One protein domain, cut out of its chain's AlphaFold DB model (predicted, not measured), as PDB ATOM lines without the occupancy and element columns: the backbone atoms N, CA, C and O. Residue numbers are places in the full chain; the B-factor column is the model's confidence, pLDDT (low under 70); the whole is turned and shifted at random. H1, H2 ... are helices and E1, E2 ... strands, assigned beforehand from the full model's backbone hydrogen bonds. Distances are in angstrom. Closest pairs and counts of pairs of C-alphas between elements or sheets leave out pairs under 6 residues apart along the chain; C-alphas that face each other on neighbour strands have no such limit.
ATOM      1  N   ARG A 145     134.568 103.495 189.297       85.12
ATOM      2  CA  ARG A 145     134.299 104.100 190.612       85.12
ATOM      3  C   ARG A 145     133.325 105.267 190.503       85.12
ATOM      4  O   ARG A 145     133.526 106.153 189.668       85.12
ATOM      5  N   VAL A 146     132.362 105.341 191.422       84.38
ATOM      6  CA  VAL A 146     131.369 106.434 191.498       84.38
ATOM      7  C   VAL A 146     132.028 107.806 191.522       84.38
ATOM      8  O   VAL A 146     131.659 108.702 190.763       84.38
ATOM      9  N   ASP A 147     133.062 107.963 192.347       85.25
ATOM     10  CA  ASP A 147     133.787 109.224 192.477       85.25
ATOM     11  C   ASP A 147     134.434 109.676 191.164       85.25
ATOM     12  O   ASP A 147     134.505 110.874 190.889       85.25
ATOM     13  N   ASP A 148     134.910 108.740 190.346       86.19
ATOM     14  CA  ASP A 148     135.581 109.050 189.086       86.19
ATOM     15  C   ASP A 148     134.561 109.383 187.987       86.19
ATOM     16  O   ASP A 148     134.786 110.302 187.191       86.19
ATOM     17  N   VAL A 149     133.381 108.749 188.011       82.62
ATOM     18  CA  VAL A 149     132.226 109.127 187.176       82.62
ATOM     19  C   VAL A 149     131.726 110.530 187.541       82.62
ATOM     20  O   VAL A 149     131.549 111.377 186.669       82.62
ATOM     21  N   ILE A 150     131.577 110.849 188.829       83.06
ATOM     22  CA  ILE A 150     131.128 112.179 189.273       83.06
ATOM     23  C   ILE A 150     132.172 113.259 188.947       83.06
ATOM     24  O   ILE A 150     131.819 114.359 188.509       83.06
ATOM     25  N   LYS A 151     133.469 112.975 189.131       85.50
ATOM     26  CA  LYS A 151     134.554 113.905 188.771       85.50
ATOM     27  C   LYS A 151     134.618 114.148 187.266       85.50
ATOM     28  O   LYS A 151     134.739 115.303 186.854       85.50
ATOM     29  N   SER A 152     134.524 113.095 186.452       82.31
ATOM     30  CA  SER A 152     134.520 113.216 184.989       82.31
ATOM     31  C   SER A 152     133.286 113.976 184.503       82.31
ATOM     32  O   SER A 152     133.435 114.927 183.732       82.31
ATOM     33  N   LEU A 153     132.105 113.695 185.059       78.75
ATOM     34  CA  LEU A 153     130.887 114.457 184.797       78.75
ATOM     35  C   LEU A 153     131.060 115.937 185.153       78.75
ATOM     36  O   LEU A 153     130.735 116.794 184.343       78.75
ATOM     37  N   ARG A 154     131.637 116.261 186.318       80.81
ATOM     38  CA  ARG A 154     131.915 117.649 186.730       80.81
ATOM     39  C   ARG A 154     132.923 118.345 185.811       80.81
ATOM     40  O   ARG A 154     132.812 119.546 185.576       80.81
ATOM     41  N   SER A 155     133.904 117.606 185.293       79.00
ATOM     42  CA  SER A 155     134.881 118.138 184.338       79.00
ATOM     43  C   SER A 155     134.248 118.456 182.977       79.00
ATOM     44  O   SER A 155     134.561 119.491 182.386       79.00
ATOM     45  N   LEU A 156     133.299 117.623 182.533       69.19
ATOM     46  CA  LEU A 156     132.543 117.792 181.291       69.19
ATOM     47  C   LEU A 156     131.399 118.816 181.442       69.19
ATOM     48  O   LEU A 156     131.042 119.505 180.489       69.19
ATOM     49  N   ALA A 157     130.884 118.985 182.663       59.94
ATOM     50  CA  ALA A 157     129.803 119.901 183.027       59.94
ATOM     51  C   ALA A 157     130.154 121.387 182.871       59.94
ATOM     52  O   ALA A 157     129.256 122.216 182.878       59.94
ATOM     53  N   ARG A 158     131.420 121.754 182.620       61.44
ATOM     54  CA  ARG A 158     131.747 123.116 182.148       61.44
ATOM     55  C   ARG A 158     131.026 123.487 180.839       61.44
ATOM     56  O   ARG A 158     130.994 124.662 180.492       61.44
ATOM     57  N   ILE A 159     130.474 122.500 180.126       62.38
ATOM     58  CA  ILE A 159     129.797 122.633 178.828       62.38
ATOM     59  C   ILE A 159     128.291 122.280 178.928       62.38
ATOM     60  O   ILE A 159     127.536 122.570 178.003       62.38
ATOM     61  N   LEU A 160     127.826 121.679 180.035       62.06
ATOM     62  CA  LEU A 160     126.477 121.100 180.171       62.06
ATOM     63  C   LEU A 160     125.634 121.831 181.236       62.06
ATOM     64  O   LEU A 160     126.175 122.326 182.218       62.06
ATOM     65  N   ASP A 161     124.304 121.862 181.068       72.31
ATOM     66  CA  ASP A 161     123.378 122.496 182.023       72.31
ATOM     67  C   ASP A 161     123.514 121.923 183.449       72.31
ATOM     68  O   ASP A 161     123.466 120.708 183.653       72.31
ATOM     69  N   GLU A 162     123.576 122.798 184.454       74.25
ATOM     70  CA  GLU A 162     123.744 122.447 185.876       74.25
ATOM     71  C   GLU A 162     122.631 121.518 186.405       74.25
ATOM     72  O   GLU A 162     122.869 120.625 187.216       74.25
ATOM     73  N   GLN A 163     121.411 121.647 185.877       72.06
ATOM     74  CA  GLN A 163     120.297 120.755 186.223       72.06
ATOM     75  C   GLN A 163     120.508 119.318 185.722       72.06
ATOM     76  O   GLN A 163     120.143 118.372 186.418       72.06
ATOM     77  N   LYS A 164     121.142 119.137 184.554       72.88
ATOM     78  CA  LYS A 164     121.467 117.805 184.013       72.88
ATOM     79  C   LYS A 164     122.535 117.130 184.855       72.88
ATOM     80  O   LYS A 164     122.447 115.938 185.116       72.88
ATOM     81  N   GLN A 165     123.504 117.903 185.335       76.88
ATOM     82  CA  GLN A 165     124.530 117.395 186.235       76.88
ATOM     83  C   GLN A 165     123.922 116.858 187.535       76.88
ATOM     84  O   GLN A 165     124.243 115.744 187.935       76.88
ATOM     85  N   ILE A 166     123.018 117.616 188.163       80.25
ATOM     86  CA  ILE A 166     122.364 117.202 189.412       80.25
ATOM     87  C   ILE A 166     121.525 115.933 189.197       80.25
ATOM     88  O   ILE A 166     121.522 115.041 190.043       80.25
ATOM     89  N   GLN A 167     120.829 115.829 188.060       76.19
ATOM     90  CA  GLN A 167     120.041 114.642 187.727       76.19
ATOM     91  C   GLN A 167     120.922 113.417 187.462       76.19
ATOM     92  O   GLN A 167     120.653 112.359 188.022       76.19
ATOM     93  N   ILE A 168     121.992 113.556 186.675       79.44
ATOM     94  CA  ILE A 168     122.911 112.449 186.386       79.44
ATOM     95  C   ILE A 168     123.656 112.024 187.656       79.44
ATOM     96  O   ILE A 168     123.758 110.833 187.914       79.44
ATOM     97  N   GLU A 169     124.111 112.955 188.500       82.38
ATOM     98  CA  GLU A 169     124.730 112.609 189.788       82.38
ATOM     99  C   GLU A 169     123.763 111.812 190.672       82.38
ATOM    100  O   GLU A 169     124.152 110.836 191.309       82.38
ATOM    101  N   LYS A 170     122.483 112.190 190.674       83.38
ATOM    102  CA  LYS A 170     121.442 111.464 191.399       83.38
ATOM    103  C   LYS A 170     121.188 110.069 190.826       83.38
ATOM    104  O   LYS A 170     120.937 109.158 191.604       83.38
ATOM    105  N   VAL A 171     121.271 109.897 189.506       81.62
ATOM    106  CA  VAL A 171     121.136 108.590 188.843       81.62
ATOM    107  C   VAL A 171     122.333 107.698 189.126       81.62
ATOM    108  O   VAL A 171     122.145 106.557 189.513       81.62
ATOM    109  N   VAL A 172     123.553 108.224 189.026       82.19
ATOM    110  CA  VAL A 172     124.774 107.480 189.360       82.19
ATOM    111  C   VAL A 172     124.746 107.039 190.828       82.19
ATOM    112  O   VAL A 172     125.041 105.891 191.123       82.19
ATOM    113  N   ARG A 173     124.292 107.894 191.752       84.56
ATOM    114  CA  ARG A 173     124.095 107.502 193.161       84.56
ATOM    115  C   ARG A 173     122.951 106.509 193.379       84.56
ATOM    116  O   ARG A 173     122.972 105.798 194.369       84.56
ATOM    117  N   ALA A 174     121.935 106.507 192.519       82.69
ATOM    118  CA  ALA A 174     120.836 105.546 192.590       82.69
ATOM    119  C   ALA A 174     121.198 104.194 191.960       82.69
ATOM    120  O   ALA A 174     120.545 103.206 192.264       82.69
ATOM    121  N   LEU A 175     122.208 104.158 191.086       81.69
ATOM    122  CA  LEU A 175     122.771 102.932 190.525       81.69
ATOM    123  C   LEU A 175     123.638 102.176 191.546       81.69
ATOM    124  O   LEU A 175     123.639 100.949 191.532       81.69
ATOM    125  N   ASP A 176     124.308 102.908 192.441       85.19
ATOM    126  CA  ASP A 176     125.081 102.410 193.593       85.19
ATOM    127  C   ASP A 176     124.155 102.088 194.789       85.19
ATOM    128  O   ASP A 176     124.161 102.764 195.820       85.19
ATOM    129  N   GLU A 177     123.270 101.099 194.622       78.00
ATOM    130  CA  GLU A 177     122.279 100.698 195.639       78.00
ATOM    131  C   GLU A 177     122.917 100.029 196.868       78.00
ATOM    132  O   GLU A 177     122.402 100.146 197.982       78.00
ATOM    133  N   ASP A 178     124.032  99.328 196.669       76.25
ATOM    134  CA  ASP A 178     124.802  98.618 197.688       76.25
ATOM    135  C   ASP A 178     125.910  99.472 198.318       76.25
ATOM    136  O   ASP A 178     126.541  99.045 199.291       76.25
ATOM    137  N   THR A 179     126.066 100.727 197.877       75.12
ATOM    138  CA  THR A 179     127.022 101.708 198.421       75.12
ATOM    139  C   THR A 179     128.464 101.201 198.430       75.12
ATOM    140  O   THR A 179     129.260 101.561 199.306       75.12
ATOM    141  N   ASP A 180     128.804 100.335 197.480       79.56
ATOM    142  CA  ASP A 180     130.131  99.746 197.353       79.56
ATOM    143  C   ASP A 180     131.101 100.688 196.606       79.56
ATOM    144  O   ASP A 180     132.328 100.532 196.675       79.56
ATOM    145  N   GLY A 181     130.560 101.735 195.965       80.75
ATOM    146  CA  GLY A 181     131.319 102.746 195.247       80.75
ATOM    147  C   GLY A 181     131.837 102.279 193.883       80.75
ATOM    148  O   GLY A 181     132.682 102.979 193.300       80.75
ATOM    149  N   ILE A 182     131.345 101.153 193.356       84.19
ATOM    150  CA  ILE A 182     131.694 100.567 192.059       84.19
ATOM    151  C   ILE A 182     130.412 100.375 191.233       84.19
ATOM    152  O   ILE A 182     129.473  99.721 191.649       84.19
ATOM    153  N   ILE A 183     130.367 100.924 190.019       83.62
ATOM    154  CA  ILE A 183     129.205 100.810 189.126       83.62
ATOM    155  C   ILE A 183     129.646 100.317 187.750       83.62
ATOM    156  O   ILE A 183     130.726 100.671 187.272       83.62
ATOM    157  N   ASP A 184     128.778  99.554 187.086       83.19
ATOM    158  CA  ASP A 184     128.957  99.193 185.685       83.19
ATOM    159  C   ASP A 184     128.818 100.404 184.733       83.19
ATOM    160  O   ASP A 184     127.819 101.134 184.729       83.19
ATOM    161  N   ALA A 185     129.828 100.610 183.892       83.38
ATOM    162  CA  ALA A 185     129.884 101.650 182.879       83.38
ATOM    163  C   ALA A 185     128.781 101.509 181.825       83.38
ATOM    164  O   ALA A 185     128.272 102.528 181.348       83.38
ATOM    165  N   HIS A 186     128.396 100.281 181.468       81.81
ATOM    166  CA  HIS A 186     127.370 100.021 180.460       81.81
ATOM    167  C   HIS A 186     125.999 100.510 180.935       81.81
ATOM    168  O   HIS A 186     125.323 101.259 180.222       81.81
ATOM    169  N   ILE A 187     125.642 100.188 182.180       79.75
ATOM    170  CA  ILE A 187     124.378 100.604 182.797       79.75
ATOM    171  C   ILE A 187     124.339 102.129 182.969       79.75
ATOM    172  O   ILE A 187     123.338 102.773 182.642       79.75
ATOM    173  N   VAL A 188     125.441 102.738 183.426       82.25
ATOM    174  CA  VAL A 188     125.545 104.201 183.583       82.25
ATOM    175  C   VAL A 188     125.396 104.914 182.243       82.25
ATOM    176  O   VAL A 188     124.650 105.891 182.150       82.25
ATOM    177  N   LEU A 189     126.078 104.441 181.197       82.75
ATOM    178  CA  LEU A 189     126.007 105.045 179.870       82.75
ATOM    179  C   LEU A 189     124.584 104.969 179.314       82.75
ATOM    180  O   LEU A 189     124.046 105.987 178.871       82.75
ATOM    181  N   ARG A 190     123.937 103.804 179.430       80.69
ATOM    182  CA  ARG A 190     122.552 103.608 178.995       80.69
ATOM    183  C   ARG A 190     121.577 104.514 179.748       80.69
ATOM    184  O   ARG A 190     120.713 105.140 179.133       80.69
ATOM    185  N   ALA A 191     121.746 104.651 181.063       79.62
ATOM    186  CA  ALA A 191     120.930 105.545 181.877       79.62
ATOM    187  C   ALA A 191     121.118 107.022 181.479       79.62
ATOM    188  O   ALA A 191     120.140 107.758 181.341       79.62
ATOM    189  N   ILE A 192     122.357 107.461 181.233       78.94
ATOM    190  CA  ILE A 192     122.661 108.833 180.795       78.94
ATOM    191  C   ILE A 192     122.092 109.119 179.397       78.94
ATOM    192  O   ILE A 192     121.580 110.214 179.154       78.94
ATOM    193  N   GLU A 193     122.150 108.160 178.473       81.69
ATOM    194  CA  GLU A 193     121.556 108.293 177.140       81.69
ATOM    195  C   GLU A 193     120.042 108.516 177.207       81.69
ATOM    196  O   GLU A 193     119.536 109.446 176.574       81.69
ATOM    197  N   LEU A 194     119.325 107.735 178.020       75.62
ATOM    198  CA  LEU A 194     117.879 107.886 178.209       75.62
ATOM    199  C   LEU A 194     117.512 109.240 178.833       75.62
ATOM    200  O   LEU A 194     116.560 109.890 178.396       75.62
ATOM    201  N   LEU A 195     118.301 109.719 179.800       73.31
ATOM    202  CA  LEU A 195     118.119 111.058 180.377       73.31
ATOM    203  C   LEU A 195     118.343 112.168 179.346       73.31
ATOM    204  O   LEU A 195     117.632 113.171 179.345       73.31
ATOM    205  N   ASN A 196     119.312 111.998 178.445       72.81
ATOM    206  CA  ASN A 196     119.589 112.977 177.396       72.81
ATOM    207  C   ASN A 196     118.525 112.987 176.286       72.81
ATOM    208  O   ASN A 196     118.280 114.040 175.689       72.81
ATOM    209  N   GLN A 197     117.887 111.847 176.007       73.88
ATOM    210  CA  GLN A 197     116.822 111.736 175.006       73.88
ATOM    211  C   GLN A 197     115.525 112.430 175.448       73.88
ATOM    212  O   GLN A 197     114.819 113.006 174.615       73.88
ATOM    213  N   HIS A 198     115.224 112.451 176.748       63.84
ATOM    214  CA  HIS A 198     113.994 113.034 177.286       63.84
ATOM    215  C   HIS A 198     114.264 114.346 178.044       63.84
ATOM    216  O   HIS A 198     114.408 114.370 179.263       63.84
ATOM    217  N   LYS A 199     114.297 115.466 177.306       57.88
ATOM    218  CA  LYS A 199     114.747 116.792 177.786       57.88
ATOM    219  C   LYS A 199     113.965 117.421 178.952       57.88
ATOM    220  O   LYS A 199     114.517 118.306 179.597       57.88
ATOM    221  N   ASP A 200     112.738 116.983 179.242       57.00
ATOM    222  CA  ASP A 200     111.822 117.715 180.139       57.00
ATOM    223  C   ASP A 200     111.225 116.878 181.285       57.00
ATOM    224  O   ASP A 200     110.258 117.288 181.933       57.00
ATOM    225  N   LEU A 201     111.782 115.701 181.581       61.59
ATOM    226  CA  LEU A 201     111.254 114.864 182.658       61.59
ATOM    227  C   LEU A 201     111.868 115.255 184.009       61.59
ATOM    228  O   LEU A 201     113.050 115.057 184.275       61.59
ATOM    229  N   LYS A 202     111.034 115.782 184.912       61.41
ATOM    230  CA  LYS A 202     111.350 115.860 186.345       61.41
ATOM    231  C   LYS A 202     111.224 114.459 186.939       61.41
ATOM    232  O   LYS A 202     110.189 114.121 187.504       61.41
ATOM    233  N   ILE A 203     112.249 113.635 186.756       66.69
ATOM    234  CA  ILE A 203     112.229 112.254 187.237       66.69
ATOM    235  C   ILE A 203     112.478 112.252 188.754       66.69
ATOM    236  O   ILE A 203     113.488 112.762 189.250       66.69
ATOM    237  N   SER A 204     111.511 111.721 189.504       70.94
ATOM    238  CA  SER A 204     111.608 111.475 190.948       70.94
ATOM    239  C   SER A 204     112.683 110.409 191.238       70.94
ATOM    240  O   SER A 204     112.864 109.515 190.416       70.94
ATOM    241  N   PRO A 205     113.388 110.438 192.390       68.44
ATOM    242  CA  PRO A 205     114.348 109.387 192.766       68.44
ATOM    243  C   PRO A 205     113.756 107.975 192.687       68.44
ATOM    244  O   PRO A 205     114.423 107.058 192.227       68.44
ATOM    245  N   GLU A 206     112.489 107.818 193.070       76.81
ATOM    246  CA  GLU A 206     111.774 106.537 193.003       76.81
ATOM    247  C   GLU A 206     111.576 106.066 191.555       76.81
ATOM    248  O   GLU A 206     111.694 104.884 191.251       76.81
ATOM    249  N   GLN A 207     111.332 107.003 190.636       76.19
ATOM    250  CA  GLN A 207     111.192 106.703 189.212       76.19
ATOM    251  C   GLN A 207     112.550 106.383 188.573       76.19
ATOM    252  O   GLN A 207     112.612 105.520 187.706       76.19
ATOM    253  N   ILE A 208     113.633 107.033 189.020       74.06
ATOM    254  CA  ILE A 208     115.006 106.702 188.608       74.06
ATOM    255  C   ILE A 208     115.342 105.268 189.030       74.06
ATOM    256  O   ILE A 208     115.792 104.496 188.193       74.06
ATOM    257  N   SER A 209     115.071 104.891 190.283       78.44
ATOM    258  CA  SER A 209     115.285 103.520 190.765       78.44
ATOM    259  C   SER A 209     114.470 102.495 189.968       78.44
ATOM    260  O   SER A 209     115.022 101.490 189.535       78.44
ATOM    261  N   GLY A 210     113.198 102.781 189.665       82.38
ATOM    262  CA  GLY A 210     112.387 101.903 188.815       82.38
ATOM    263  C   GLY A 210     112.926 101.755 187.385       82.38
ATOM    264  O   GLY A 210     112.901 100.659 186.835       82.38
ATOM    265  N   ILE A 211     113.453 102.828 186.782       80.62
ATOM    266  CA  ILE A 211     114.117 102.764 185.466       80.62
ATOM    267  C   ILE A 211     115.383 101.911 185.554       80.62
ATOM    268  O   ILE A 211     115.596 101.056 184.704       80.62
ATOM    269  N   VAL A 212     116.195 102.107 186.592       80.38
ATOM    270  CA  VAL A 212     117.405 101.314 186.838       80.38
ATOM    271  C   VAL A 212     117.075  99.828 186.998       80.38
ATOM    272  O   VAL A 212     117.739  98.990 186.398       80.38
ATOM    273  N   GLU A 213     116.028  99.489 187.747       85.38
ATOM    274  CA  GLU A 213     115.598  98.101 187.935       85.38
ATOM    275  C   GLU A 213     115.130  97.464 186.616       85.38
ATOM    276  O   GLU A 213     115.419  96.298 186.345       85.38
ATOM    277  N   VAL A 214     114.429  98.227 185.772       87.44
ATOM    278  CA  VAL A 214     114.040  97.772 184.431       87.44
ATOM    279  C   VAL A 214     115.268  97.585 183.539       87.44
ATOM    280  O   VAL A 214     115.331  96.577 182.844       87.44
ATOM    281  N   LEU A 215     116.253  98.486 183.597       82.06
ATOM    282  CA  LEU A 215     117.499  98.373 182.834       82.06
ATOM    283  C   LEU A 215     118.316  97.142 183.243       82.06
ATOM    284  O   LEU A 215     118.783  96.419 182.372       82.06
ATOM    285  N   LYS A 216     118.419  96.858 184.548       84.94
ATOM    286  CA  LYS A 216     119.069  95.638 185.058       84.94
ATOM    287  C   LYS A 216     118.389  94.378 184.508       84.94
ATOM    288  O   LYS A 216     119.051  93.473 184.015       84.94
ATOM    289  N   LYS A 217     117.052  94.335 184.527       90.06
ATOM    290  CA  LYS A 217     116.281  93.203 183.977       90.06
ATOM    291  C   LYS A 217     116.396  93.090 182.456       90.06
ATOM    292  O   LYS A 217     116.393  91.980 181.939       90.06
ATOM    293  N   GLU A 218     116.449  94.209 181.736       84.31
ATOM    294  CA  GLU A 218     116.652  94.227 180.283       84.31
ATOM    295  C   GLU A 218     118.030  93.664 179.921       84.31
ATOM    296  O   GLU A 218     118.110  92.809 179.048       84.31
ATOM    297  N   GLU A 219     119.078  94.051 180.648       81.62
ATOM    298  CA  GLU A 219     120.435  93.524 180.468       81.62
ATOM    299  C   GLU A 219     120.516  92.018 180.766       81.62
ATOM    300  O   GLU A 219     121.094  91.256 179.990       81.62
ATOM    301  N   GLU A 220     119.869  91.549 181.838       81.81
ATOM    302  CA  GLU A 220     119.758  90.115 182.135       81.81
ATOM    303  C   GLU A 220     119.018  89.343 181.028       81.81
ATOM    304  O   GLU A 220     119.399  88.221 180.677       81.81
ATOM    305  N   LEU A 221     117.960  89.932 180.462       85.12
ATOM    306  CA  LEU A 221     117.202  89.338 179.362       85.12
ATOM    307  C   LEU A 221     117.982  89.354 178.045       85.12
ATOM    308  O   LEU A 221     117.909  88.378 177.305       85.12
ATOM    309  N   GLU A 222     118.738  90.410 177.760       81.81
ATOM    310  CA  GLU A 222     119.610  90.499 176.587       81.81
ATOM    311  C   GLU A 222     120.762  89.493 176.691       81.81
ATOM    312  O   GLU A 222     121.066  88.801 175.720       81.81
ATOM    313  N   ALA A 223     121.327  89.302 177.886       77.38
ATOM    314  CA  ALA A 223     122.298  88.242 178.148       77.38
ATOM    315  C   ALA A 223     121.696  86.840 177.930       77.38
ATOM    316  O   ALA A 223     122.362  85.951 177.389       77.38
ATOM    317  N   LEU A 224     120.431  86.634 178.313       79.44
ATOM    318  CA  LEU A 224     119.713  85.381 178.082       79.44
ATOM    319  C   LEU A 224     119.367  85.162 176.599       79.44
ATOM    320  O   LEU A 224     119.460  84.037 176.109       79.44
ATOM    321  N   ASP A 225     118.982  86.210 175.875       82.69
ATOM    322  CA  ASP A 225     118.706  86.153 174.436       82.69
ATOM    323  C   ASP A 225     119.992  85.888 173.638       82.69
ATOM    324  O   ASP A 225     120.022  85.001 172.785       82.69
ATOM    325  N   ALA A 226     121.099  86.545 173.997       77.38
ATOM    326  CA  ALA A 226     122.424  86.260 173.449       77.38
ATOM    327  C   ALA A 226     122.850  84.801 173.687       77.38
ATOM    328  O   ALA A 226     123.466  84.178 172.813       77.38
ATOM    329  N   PHE A 227     122.471  84.221 174.831       73.56
ATOM    330  CA  PHE A 227     122.640  82.792 175.080       73.56
ATOM    331  C   PHE A 227     121.779  81.932 174.143       73.56
ATOM    332  O   PHE A 227     122.294  81.005 173.517       73.56
ATOM    333  N   LEU A 228     120.480  82.219 174.017       78.94
ATOM    334  CA  LEU A 228     119.581  81.460 173.139       78.94
ATOM    335  C   LEU A 228     120.013  81.530 171.667       78.94
ATOM    336  O   LEU A 228     119.847  80.561 170.926       78.94
ATOM    337  N   GLN A 229     120.614  82.648 171.261       79.38
ATOM    338  CA  GLN A 229     121.202  82.856 169.937       79.38
ATOM    339  C   GLN A 229     122.582  82.187 169.770       79.38
ATOM    340  O   GLN A 229     123.133  82.188 168.669       79.38
ATOM    341  N   GLY A 230     123.126  81.567 170.823       67.25
ATOM    342  CA  GLY A 230     124.364  80.783 170.789       67.25
ATOM    343  C   GLY A 230     125.648  81.615 170.794       67.25
ATOM    344  O   GLY A 230     126.699  81.103 170.412       67.25
TER     345      GLY A 230
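AT A GLANCE: This is residues 145 to 230 of the 286 residues of an uncharacterized protein of Ascaris lumbricoides (UniProt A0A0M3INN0). A helical hairpin of H1 and H2 has a third helix, H3, packed on H2 at a slant, and a long fourth helix, H4, which makes a corner with the last residues of H2 and runs outward until residues 220 to 230 stick out as an arm. H2 is the hub, and the short strand E1 lies between H2 and H3 along the chain. The printed part has 86 residues with four named helices and one named strand, in the order H1, H2, E1, H3, H4; the class is mostly helix. The whole is only just compact, close to loose, with a radius of gyration of the C-alphas of 13.9 A, and it is elongated, spanning 44 by 28 by 23 A.

IN THESE COORDINATES: Begin at C-alpha 146, at (131.369, 106.434, 191.498); from there H1 runs through residues 146 to 156, 15.3 A from first to last C-alpha. Next comes H2, residues 162 to 175, 20.1 A long. E1, residues 182 to 184, covers 7.1 A and pairs with no named strand. At C-alpha 185, at (129.884, 101.650, 182.879), H3 begins; it holds residues 185 to 197 and measures 18.3 A. H4, residues 205 to 228, is the longest helix at 34.5 A and ends at C-alpha 228, at (119.581, 81.460, 173.139).

HOW THE PARTS SIT: Start from H2, which touches the three other helices. H1 and H2 form a helical hairpin at a shallow tilt of 17 degrees, opposite ways; look at Ile 150 and Glu 169, their closest C-alphas, 6.4 A apart. H3 touches H2 at a steep tilt of 38 degrees, opposite ways, with the C-alphas of Ile 168 and Ile 192 closest at 6.7 A. H4 touches H2 with residues 205 to 212 alone, at a steep tilt of 58 degrees, the same way; the closest C-alphas are those of Ala 174 and Ser 209, 6.2 A apart. H3 and H4 only just touch, with 3 pairs of C-alphas within 8 A, the closest being Ile 187 and Leu 215 at 7.2 A. H1 is apart from H3 and from H4. Near E1, you find the C-alphas of Val 146 and Ile 182 at 5.9 A, the closest of H1 and E1. In H1, H2, H3 and H4 every O i to N i+4 pair is within hydrogen-bond range.

THE WHOLE: The C-alphas of Arg 158 and Gly 230 are the two farthest apart, at 44.4 A. Residues 220 to 230, of which 220 to 228 belong to H4, stand free; without them the body spans 33 by 28 by 18 A. The printed part has no cut, and no link is long. The mean pLDDT of the printed part is 77.7, and it is under 70 at residues 156 to 160, 198 to 203, 205 and 230.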